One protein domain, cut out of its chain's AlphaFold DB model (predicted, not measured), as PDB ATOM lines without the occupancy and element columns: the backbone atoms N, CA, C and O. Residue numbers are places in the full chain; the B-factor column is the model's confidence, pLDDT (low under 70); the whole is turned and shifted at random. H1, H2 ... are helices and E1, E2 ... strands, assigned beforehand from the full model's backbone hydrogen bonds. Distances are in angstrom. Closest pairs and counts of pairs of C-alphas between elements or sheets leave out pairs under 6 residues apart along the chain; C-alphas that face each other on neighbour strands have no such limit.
ATOM      1  N   ARG A   2     146.196 175.620 145.634       60.81
ATOM      2  CA  ARG A   2     146.517 175.777 144.202       60.81
ATOM      3  C   ARG A   2     147.184 174.486 143.719       60.81
ATOM      4  O   ARG A   2     148.369 174.290 143.947       60.81
ATOM      5  N   THR A   3     146.418 173.571 143.134       75.12
ATOM      6  CA  THR A   3     146.960 172.350 142.510       75.12
ATOM      7  C   THR A   3     147.336 172.633 141.057       75.12
ATOM      8  O   THR A   3     146.814 173.578 140.475       75.12
ATOM      9  N   SER A   4     148.235 171.865 140.445       82.94
ATOM     10  CA  SER A   4     148.474 171.988 138.998       82.94
ATOM     11  C   SER A   4     147.349 171.284 138.221       82.94
ATOM     12  O   SER A   4     146.860 170.260 138.697       82.94
ATOM     13  N   PRO A   5     146.885 171.819 137.076       87.56
ATOM     14  CA  PRO A   5     145.826 171.183 136.293       87.56
ATOM     15  C   PRO A   5     146.348 169.885 135.680       87.56
ATOM     16  O   PRO A   5     147.407 169.902 135.076       87.56
ATOM     17  N   ASN A   6     145.640 168.767 135.782       87.12
ATOM     18  CA  ASN A   6     146.138 167.474 135.289       87.12
ATOM     19  C   ASN A   6     145.808 167.228 133.811       87.12
ATOM     20  O   ASN A   6     146.380 166.346 133.177       87.12
ATOM     21  N   THR A   7     144.877 168.001 133.245       91.56
ATOM     22  CA  THR A   7     144.427 167.850 131.855       91.56
ATOM     23  C   THR A   7     144.334 169.192 131.136       91.56
ATOM     24  O   THR A   7     144.182 170.245 131.754       91.56
ATOM     25  N   GLU A   8     144.355 169.162 129.802       92.81
ATOM     26  CA  GLU A   8     144.149 170.364 128.980       92.81
ATOM     27  C   GLU A   8     142.787 171.016 129.212       92.81
ATOM     28  O   GLU A   8     142.677 172.239 129.163       92.81
ATOM     29  N   LYS A   9     141.750 170.207 129.461       93.75
ATOM     30  CA  LYS A   9     140.403 170.703 129.750       93.75
ATOM     31  C   LYS A   9     140.391 171.489 131.058       93.75
ATOM     32  O   LYS A   9     139.855 172.588 131.099       93.75
ATOM     33  N   GLU A  10     141.024 170.943 132.090       93.38
ATOM     34  CA  GLU A  10     141.136 171.601 133.389       93.38
ATOM     35  C   GLU A  10     141.973 172.884 133.310       93.38
ATOM     36  O   GLU A  10     141.592 173.896 133.888       93.38
ATOM     37  N   LEU A  11     143.071 172.876 132.543       93.12
ATOM     38  CA  LEU A  11     143.855 174.086 132.287       93.12
ATOM     39  C   LEU A  11     142.996 175.176 131.629       93.12
ATOM     40  O   LEU A  11     143.040 176.322 132.065       93.12
ATOM     41  N   ARG A  12     142.220 174.829 130.594       95.00
ATOM     42  CA  ARG A  12     141.335 175.785 129.905       95.00
ATOM     43  C   ARG A  12     140.297 176.367 130.852       95.00
ATOM     44  O   ARG A  12     140.178 177.580 130.906       95.00
ATOM     45  N   GLN A  13     139.615 175.512 131.610       94.50
ATOM     46  CA  GLN A  13     138.577 175.937 132.544       94.50
ATOM     47  C   GLN A  13     139.124 176.919 133.587       94.50
ATOM     48  O   GLN A  13     138.558 177.985 133.788       94.50
ATOM     49  N   ARG A  14     140.262 176.598 134.209       92.88
ATOM     50  CA  ARG A  14     140.862 177.461 135.235       92.88
ATOM     51  C   ARG A  14     141.349 178.800 134.691       92.88
ATOM     52  O   ARG A  14     141.339 179.785 135.415       92.88
ATOM     53  N   LEU A  15     141.826 178.832 133.447       93.75
ATOM     54  CA  LEU A  15     142.196 180.093 132.805       93.75
ATOM     55  C   LEU A  15     140.946 180.917 132.476       93.75
ATOM     56  O   LEU A  15     140.949 182.125 132.692       93.75
ATOM     57  N   GLU A  16     139.874 180.272 132.022       93.44
ATOM     58  CA  GLU A  16     138.612 180.934 131.672       93.44
ATOM     59  C   GLU A  16     137.956 181.590 132.895       93.44
ATOM     60  O   GLU A  16     137.457 182.708 132.796       93.44
ATOM     61  N   GLU A  17     138.074 180.971 134.075       92.56
ATOM     62  CA  GLU A  17     137.704 181.569 135.370       92.56
ATOM     63  C   GLU A  17     138.459 182.881 135.681       92.56
ATOM     64  O   GLU A  17     138.020 183.655 136.530       92.56
ATOM     65  N   GLN A  18     139.582 183.142 135.005       91.56
ATOM     66  CA  GLN A  18     140.406 184.349 135.143       91.56
ATOM     67  C   GLN A  18     140.393 185.236 133.887       91.56
ATOM     68  O   GLN A  18     141.343 185.988 133.674       91.56
ATOM     69  N   SER A  19     139.377 185.119 133.026       93.19
ATOM     70  CA  SER A  19     139.290 185.859 131.752       93.19
ATOM     71  C   SER A  19     140.464 185.589 130.786       93.19
ATOM     72  O   SER A  19     140.752 186.381 129.883       93.19
ATOM     73  N   LEU A  20     141.159 184.461 130.965       95.56
ATOM     74  CA  LEU A  20     142.257 184.014 130.115       95.56
ATOM     75  C   LEU A  20     141.810 182.809 129.285       95.56
ATOM     76  O   LEU A  20     141.269 181.829 129.787       95.56
ATOM     77  N   ARG A  21     142.118 182.807 127.993       96.31
ATOM     78  CA  ARG A  21     141.915 181.644 127.125       96.31
ATOM     79  C   ARG A  21     143.240 181.074 126.668       96.31
ATOM     80  O   ARG A  21     144.224 181.783 126.473       96.31
ATOM     81  N   VAL A  22     143.262 179.765 126.436       97.12
ATOM     82  CA  VAL A  22     144.427 179.082 125.866       97.12
ATOM     83  C   VAL A  22     144.044 178.279 124.631       97.12
ATOM     84  O   VAL A  22     143.122 177.464 124.639       97.12
ATOM     85  N   VAL A  23     144.792 178.496 123.553       97.38
ATOM     86  CA  VAL A  23     144.679 177.747 122.301       97.38
ATOM     87  C   VAL A  23     145.870 176.809 122.191       97.38
ATOM     88  O   VAL A  23     147.015 177.245 122.055       97.38
ATOM     89  N   ILE A  24     145.588 175.509 122.224       97.19
ATOM     90  CA  ILE A  24     146.581 174.436 122.118       97.19
ATOM     91  C   ILE A  24     146.463 173.816 120.728       97.19
ATOM     92  O   ILE A  24     145.385 173.366 120.338       97.19
ATOM     93  N   ARG A  25     147.568 173.792 119.980       97.38
ATOM     94  CA  ARG A  25     147.655 173.176 118.652       97.38
ATOM     95  C   ARG A  25     148.445 171.875 118.731       97.38
ATOM     96  O   ARG A  25     149.571 171.866 119.239       97.38
ATOM     97  N   LYS A  26     147.860 170.803 118.196       97.62
ATOM     98  CA  LYS A  26     148.438 169.456 118.156       97.62
ATOM     99  C   LYS A  26     148.646 168.984 116.728       97.62
ATOM    100  O   LYS A  26     147.900 169.389 115.841       97.62
ATOM    101  N   ASN A  27     149.674 168.170 116.520       97.25
ATOM    102  CA  ASN A  27     149.838 167.423 115.277       97.25
ATOM    103  C   ASN A  27     149.037 166.110 115.322       97.25
ATOM    104  O   ASN A  27     148.411 165.798 116.338       97.25
ATOM    105  N   ASP A  28     149.108 165.329 114.247       97.69
ATOM    106  CA  ASP A  28     148.364 164.068 114.105       97.69
ATOM    107  C   ASP A  28     148.747 163.019 115.162       97.69
ATOM    108  O   ASP A  28     147.917 162.226 115.591       97.69
ATOM    109  N   ASN A  29     149.982 163.080 115.672       95.44
ATOM    110  CA  ASN A  29     150.465 162.213 116.751       95.44
ATOM    111  C   ASN A  29     150.043 162.709 118.149       95.44
ATOM    112  O   ASN A  29     150.521 162.196 119.157       95.44
ATOM    113  N   GLY A  30     149.223 163.761 118.234       94.25
ATOM    114  CA  GLY A  30     148.776 164.360 119.490       94.25
ATOM    115  C   GLY A  30     149.810 165.245 120.194       94.25
ATOM    116  O   GLY A  30     149.498 165.812 121.243       94.25
ATOM    117  N   ARG A  31     151.012 165.427 119.627       95.69
ATOM    118  CA  ARG A  31     152.057 166.285 120.204       95.69
ATOM    119  C   ARG A  31     151.640 167.745 120.114       95.69
ATOM    120  O   ARG A  31     151.338 168.247 119.028       95.69
ATOM    121  N   ILE A  32     151.724 168.456 121.234       97.19
ATOM    122  CA  ILE A  32     151.526 169.903 121.273       97.19
ATOM    123  C   ILE A  32     152.740 170.575 120.632       97.19
ATOM    124  O   ILE A  32     153.861 170.479 121.135       97.19
ATOM    125  N   TYR A  33     152.523 171.272 119.519       96.38
ATOM    126  CA  TYR A  33     153.571 172.041 118.839       96.38
ATOM    127  C   TYR A  33     153.403 173.552 119.025       96.38
ATOM    128  O   TYR A  33     154.337 174.316 118.785       96.38
ATOM    129  N   GLY A  34     152.221 173.997 119.453       97.25
ATOM    130  CA  GLY A  34     151.928 175.407 119.657       97.25
ATOM    131  C   GLY A  34     150.970 175.619 120.816       97.25
ATOM    132  O   GLY A  34     149.993 174.892 120.964       97.25
ATOM    133  N   ILE A  35     151.241 176.654 121.604       98.00
ATOM    134  CA  ILE A  35     150.359 177.136 122.661       98.00
ATOM    135  C   ILE A  35     150.308 178.663 122.601       98.00
ATOM    136  O   ILE A  35     151.343 179.322 122.451       98.00
ATOM    137  N   THR A  36     149.104 179.217 122.653       98.25
ATOM    138  CA  THR A  36     148.851 180.660 122.621       98.25
ATOM    139  C   THR A  36     147.912 181.008 123.769       98.25
ATOM    140  O   THR A  36     146.852 180.401 123.884       98.25
ATOM    141  N   PHE A  37     148.300 181.978 124.589       97.38
ATOM    142  CA  PHE A  37     147.495 182.548 125.664       97.38
ATOM    143  C   PHE A  37     146.834 183.823 125.159       97.38
ATOM    144  O   PHE A  37     147.473 184.608 124.457       97.38
ATOM    145  N   ILE A  38     145.563 184.004 125.478       97.12
ATOM    146  CA  ILE A  38     144.746 185.136 125.062       97.12
ATOM    147  C   ILE A  38     144.170 185.742 126.330       97.12
ATOM    148  O   ILE A  38     143.577 185.032 127.135       97.12
ATOM    149  N   ASP A  39     144.385 187.033 126.501       96.50
ATOM    150  CA  ASP A  39     143.785 187.824 127.562       96.50
ATOM    151  C   ASP A  39     142.612 188.582 126.948       96.50
ATOM    152  O   ASP A  39     142.812 189.442 126.081       96.50
ATOM    153  N   ASP A  40     141.396 188.191 127.331       92.88
ATOM    154  CA  ASP A  40     140.173 188.764 126.774       92.88
ATOM    155  C   ASP A  40     139.895 190.164 127.329       92.88
ATOM    156  O   ASP A  40     139.319 190.988 126.622       92.88
ATOM    157  N   GLU A  41     140.362 190.470 128.543       93.81
ATOM    158  CA  GLU A  41     140.215 191.799 129.143       93.81
ATOM    159  C   GLU A  41     141.083 192.825 128.416       93.81
ATOM    160  O   GLU A  41     140.653 193.945 128.140       93.81
ATOM    161  N   ARG A  42     142.315 192.438 128.072       94.19
ATOM    162  CA  ARG A  42     143.275 193.311 127.385       94.19
ATOM    163  C   ARG A  42     143.223 193.193 125.862       94.19
ATOM    164  O   ARG A  42     143.860 193.988 125.175       94.19
ATOM    165  N   GLY A  43     142.513 192.201 125.326       94.19
ATOM    166  CA  GLY A  43     142.425 191.938 123.888       94.19
ATOM    167  C   GLY A  43     143.766 191.558 123.248       94.19
ATOM    168  O   GLY A  43     144.004 191.855 122.076       94.19
ATOM    169  N   VAL A  44     144.670 190.928 124.006       95.19
ATOM    170  CA  VAL A  44     146.028 190.583 123.551       95.19
ATOM    171  C   VAL A  44     146.239 189.077 123.492       95.19
ATOM    172  O   VAL A  44     145.661 188.313 124.259       95.19
ATOM    173  N   ALA A  45     147.115 188.639 122.586       96.62
ATOM    174  CA  ALA A  45     147.479 187.236 122.443       96.62
ATOM    175  C   ALA A  45     148.999 187.052 122.420       96.62
ATOM    176  O   ALA A  45     149.716 187.680 121.635       96.62
ATOM    177  N   PHE A  46     149.489 186.119 123.233       96.94
ATOM    178  CA  PHE A  46     150.899 185.778 123.343       96.94
ATOM    179  C   PHE A  46     151.127 184.303 123.042       96.94
ATOM    180  O   PHE A  46     150.529 183.410 123.636       96.94
ATOM    181  N   ASN A  47     152.055 184.020 122.129       97.19
ATOM    182  CA  ASN A  47     152.574 182.664 121.992       97.19
ATOM    183  C   ASN A  47     153.357 182.311 123.254       97.19
ATOM    184  O   ASN A  47     154.165 183.118 123.706       97.19
ATOM    185  N   GLY A  48     153.182 181.101 123.779       95.50
ATOM    186  CA  GLY A  48     153.826 180.694 125.028       95.50
ATOM    187  C   GLY A  48     155.352 180.813 124.996       95.50
ATOM    188  O   GLY A  48     155.959 181.292 125.943       95.50
ATOM    189  N   SER A  49     155.979 180.530 123.849       93.69
ATOM    190  CA  SER A  49     157.424 180.729 123.663       93.69
ATOM    191  C   SER A  49     157.893 182.185 123.785       93.69
ATOM    192  O   SER A  49     159.084 182.412 123.967       93.69
ATOM    193  N   ARG A  50     156.989 183.168 123.679       94.19
ATOM    194  CA  ARG A  50     157.289 184.588 123.922       94.19
ATOM    195  C   ARG A  50     157.155 184.988 125.388       94.19
ATOM    196  O   ARG A  50     157.739 185.993 125.762       94.19
ATOM    197  N   LEU A  51     156.395 184.233 126.181       91.75
ATOM    198  CA  LEU A  51     156.238 184.468 127.621       91.75
ATOM    199  C   LEU A  51     157.405 183.882 128.424       91.75
ATOM    200  O   LEU A  51     157.683 184.332 129.527       91.75
ATOM    201  N   GLY A  52     158.100 182.886 127.872       90.31
ATOM    202  CA  GLY A  52     159.293 182.298 128.474       90.31
ATOM    203  C   GLY A  52     159.409 180.805 128.197       90.31
ATOM    204  O   GLY A  52     158.509 180.178 127.629       90.31
ATOM    205  N   LYS A  53     160.530 180.206 128.615       88.25
ATOM    206  CA  LYS A  53     160.797 178.772 128.411       88.25
ATOM    207  C   LYS A  53     159.752 177.895 129.113       88.25
ATOM    208  O   LYS A  53     159.269 176.938 128.504       88.25
ATOM    209  N   GLY A  54     159.347 178.282 130.324       91.25
ATOM    210  CA  GLY A  54     158.316 177.606 131.113       91.25
ATOM    211  C   GLY A  54     156.912 177.628 130.490       91.25
ATOM    212  O   GLY A  54     156.097 176.751 130.754       91.25
ATOM    213  N   TYR A  55     156.621 178.574 129.599       93.62
ATOM    214  CA  TYR A  55     155.308 178.679 128.952       93.62
ATOM    215  C   TYR A  55     155.278 178.042 127.556       93.62
ATOM    216  O   TYR A  55     154.292 178.158 126.827       93.62
ATOM    217  N   SER A  56     156.359 177.381 127.140       94.81
ATOM    218  CA  SER A  56     156.471 176.806 125.800       94.81
ATOM    219  C   SER A  56     155.604 175.556 125.610       94.81
ATOM    220  O   SER A  56     155.364 174.787 126.536       94.81
ATOM    221  N   ALA A  57     155.203 175.294 124.362       96.56
ATOM    222  CA  ALA A  57     154.429 174.107 123.988       96.56
ATOM    223  C   ALA A  57     155.080 172.787 124.444       96.56
ATOM    224  O   ALA A  57     154.377 171.864 124.845       96.56
ATOM    225  N   ASN A  58     156.415 172.711 124.426       95.06
ATOM    226  CA  ASN A  58     157.152 171.517 124.843       95.06
ATOM    227  C   ASN A  58     156.962 171.202 126.332       95.06
ATOM    228  O   ASN A  58     156.844 170.029 126.676       95.06
ATOM    229  N   VAL A  59     156.909 172.223 127.194       93.94
ATOM    230  CA  VAL A  59     156.714 172.045 128.642       93.94
ATOM    231  C   VAL A  59     155.336 171.449 128.914       93.94
ATOM    232  O   VAL A  59     155.232 170.417 129.571       93.94
ATOM    233  N   PHE A  60     154.290 172.025 128.316       94.69
ATOM    234  CA  PHE A  60     152.933 171.485 128.424       94.69
ATOM    235  C   PHE A  60     152.814 170.085 127.812       94.69
ATOM    236  O   PHE A  60     152.160 169.224 128.391       94.69
ATOM    237  N   ASN A  61     153.475 169.822 126.679       95.06
ATOM    238  CA  ASN A  61     153.484 168.492 126.073       95.06
ATOM    239  C   ASN A  61     154.074 167.440 127.019       95.06
ATOM    240  O   ASN A  61     153.490 166.372 127.182       95.06
ATOM    241  N   ALA A  62     155.230 167.731 127.622       93.25
ATOM    242  CA  ALA A  62     155.893 166.827 128.557       93.25
ATOM    243  C   ALA A  62     155.029 166.587 129.801       93.25
ATOM    244  O   ALA A  62     154.789 165.439 130.166       93.25
ATOM    245  N   TYR A  63     154.494 167.664 130.377       93.19
ATOM    246  CA  TYR A  63     153.664 167.604 131.571       93.19
ATOM    247  C   TYR A  63     152.384 166.780 131.378       93.19
ATOM    248  O   TYR A  63     152.113 165.874 132.158       93.19
ATOM    249  N   PHE A  64     151.623 167.023 130.304       92.06
ATOM    250  CA  PHE A  64     150.403 166.249 130.043       92.06
ATOM    251  C   PHE A  64     150.682 164.800 129.625       92.06
ATOM    252  O   PHE A  64     149.800 163.957 129.754       92.06
ATOM    253  N   SER A  65     151.891 164.497 129.137       90.94
ATOM    254  CA  SER A  65     152.294 163.121 128.814       90.94
ATOM    255  C   SER A  65     152.724 162.333 130.053       90.94
ATOM    256  O   SER A  65     152.559 161.116 130.086       90.94
ATOM    257  N   ASN A  66     153.285 163.001 131.066       88.00
ATOM    258  CA  ASN A  66     153.689 162.381 132.323       88.00
ATOM    259  C   ASN A  66     153.472 163.339 133.512       88.00
ATOM    260  O   ASN A  66     154.407 164.039 133.912       88.00
ATOM    261  N   PRO A  67     152.276 163.323 134.127       77.00
ATOM    262  CA  PRO A  67     151.959 164.196 135.257       77.00
ATOM    263  C   PRO A  67     152.823 163.959 136.505       77.00
ATOM    264  O   PRO A  67     152.902 164.841 137.358       77.00
ATOM    265  N   ALA A  68     153.489 162.800 136.628       81.56
ATOM    266  CA  ALA A  68     154.385 162.519 137.753       81.56
ATOM    267  C   ALA A  68     155.621 163.436 137.761       81.56
ATOM    268  O   ALA A  68     156.222 163.652 138.812       81.56
ATOM    269  N   HIS A  69     155.986 163.999 136.605       82.94
ATOM    270  CA  HIS A  69     157.015 165.022 136.499       82.94
ATOM    271  C   HIS A  69     156.363 166.369 136.185       82.94
ATOM    272  O   HIS A  69     155.989 166.642 135.044       82.94
ATOM    273  N   ASN A  70     156.217 167.213 137.209       85.31
ATOM    274  CA  ASN A  70     155.606 168.527 137.068       85.31
ATOM    275  C   ASN A  70     156.673 169.619 136.847       85.31
ATOM    276  O   ASN A  70     157.285 170.062 137.820       85.31
ATOM    277  N   PRO A  71     156.878 170.099 135.604       83.94
ATOM    278  CA  PRO A  71     157.869 171.130 135.323       83.94
ATOM    279  C   PRO A  71     157.487 172.493 135.910       83.94
ATOM    280  O   PRO A  71     158.362 173.332 136.062       83.94
ATOM    281  N   PHE A  72     156.219 172.727 136.277       83.00
ATOM    282  CA  PHE A  72     155.764 173.996 136.865       83.00
ATOM    283  C   PHE A  72     156.230 174.208 138.311       83.00
ATOM    284  O   PHE A  72     156.040 175.292 138.856       83.00
ATOM    285  N   LEU A  73     156.828 173.187 138.931       81.81
ATOM    286  CA  LEU A  73     157.473 173.288 140.243       81.81
ATOM    287  C   LEU A  73     158.958 173.665 140.142       81.81
ATOM    288  O   LEU A  73     159.605 173.853 141.167       81.81
ATOM    289  N   ASP A  74     159.510 173.761 138.930       81.50
ATOM    290  CA  ASP A  74     160.894 174.176 138.721       81.50
ATOM    291  C   ASP A  74     161.031 175.693 138.917       81.50
ATOM    292  O   ASP A  74     160.753 176.493 138.018       81.50
ATOM    293  N   GLU A  75     161.478 176.094 140.108       78.69
ATOM    294  CA  GLU A  75     161.687 177.501 140.468       78.69
ATOM    295  C   GLU A  75     162.659 178.222 139.525       78.69
ATOM    296  O   GLU A  75     162.543 179.431 139.333       78.69
ATOM    297  N   THR A  76     163.568 177.504 138.857       80.19
ATOM    298  CA  THR A  76     164.502 178.124 137.904       80.19
ATOM    299  C   THR A  76     163.808 178.636 136.638       80.19
ATOM    300  O   THR A  76     164.334 179.516 135.956       80.19
ATOM    301  N   LEU A  77     162.618 178.110 136.313       73.94
ATOM    302  CA  LEU A  77     161.856 178.474 135.116       73.94
ATOM    303  C   LEU A  77     160.816 179.572 135.358       73.94
ATOM    304  O   LEU A  77     160.486 180.290 134.411       73.94
ATOM    305  N   TYR A  78     160.292 179.680 136.582       73.94
ATOM    306  CA  TYR A  78     159.171 180.574 136.917       73.94
ATOM    307  C   TYR A  78     159.490 181.585 138.025       73.94
ATOM    308  O   TYR A  78     158.686 182.486 138.261       73.94
TER     309      TYR A  78
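This is residues 2 to 78 of the 147 residues of an uncharacterized protein of Prevotella colorans (UniProt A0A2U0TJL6). A small antiparallel sheet of three strands has one helix, H3, crossing over its inner strand E2 on one face, while H1 stands beside edge strand E1 and the short H2 follows straight on from E3. The last short helix, H4, lies off the sheet, apart from the other named elements, and no named helix lies over the opposite face of the sheet from H3. The printed part has 77 residues with four named helices and three named strands, in the order H1 E1 E2 E3 H2 H3 H4; the class is mixed, helices and strands. The sheet order is E1, E2, E3. The whole is compact, with a radius of gyration of the C-alphas of 12.2 A, and spans 33 by 32 by 22 A.

E1, residues 20 to 26, E2, residues 32 to 39, and E3, residues 44 to 47, form a meander, each strand the antiparallel neighbour of the one before. E1 and E2 are a hairpin at 164 degrees, with N 23 and O 36 2.8 A apart, within hydrogen-bond range. E2 and E3 are a hairpin at 160 degrees, with N 37 and O 46 2.8 A apart, within that range. H3, residues 57 to 65, is on the sheet at a height of 9.1 A, over E2; its closest C-alphas to E2 are those of Ala 57 and Gly 34, 5.2 A apart. On the local plane it stands at 63 degrees to E2, only just across the strands, and its line rises 38 degrees out of that plane, only just short of standing up from the sheet. H1, residues 8 to 16, is on the sheet at the sheet's level, at a height of 3.3 A; its closest C-alphas to E1 are those of Leu 15 and Arg 21, 5.9 A apart. H1 and H3 are close but not clearly touching, with the C-alphas of Glu 8 and Phe 64 closest at 7.6 A, at a steep tilt of 57 degrees, opposite ways. H2, residues 48 to 51, is at the sheet's level too, at a height of 1.9 A fitted to just 6 C-alphas of the sheet. H4, residues 75 to 78, is not on the sheet. Each O i to N i+4 pair in H1 and H3 is within hydrogen-bond range; H2 and H4 are too short for such a pair.

H1 begins at C-alpha 8 (144.149, 170.364, 128.980) and is 12.2 A long. E1 is 19.8 A long, E2 20.5 A and E3 10.4 A. H3 is 12.2 A long and begins at C-alpha 57 (154.429, 174.107, 123.988). H4 ends at C-alpha 78 (159.171, 180.574, 136.917).

The C-alphas of Gly 43 and Ala 68, 34.7 A apart, are the two farthest apart. The printed part has no cut and no long link; the link of nine residues from H3 to H4 is short and the others are tight. The mean pLDDT of the printed part is 91.3, and residue 2 alone is under 70.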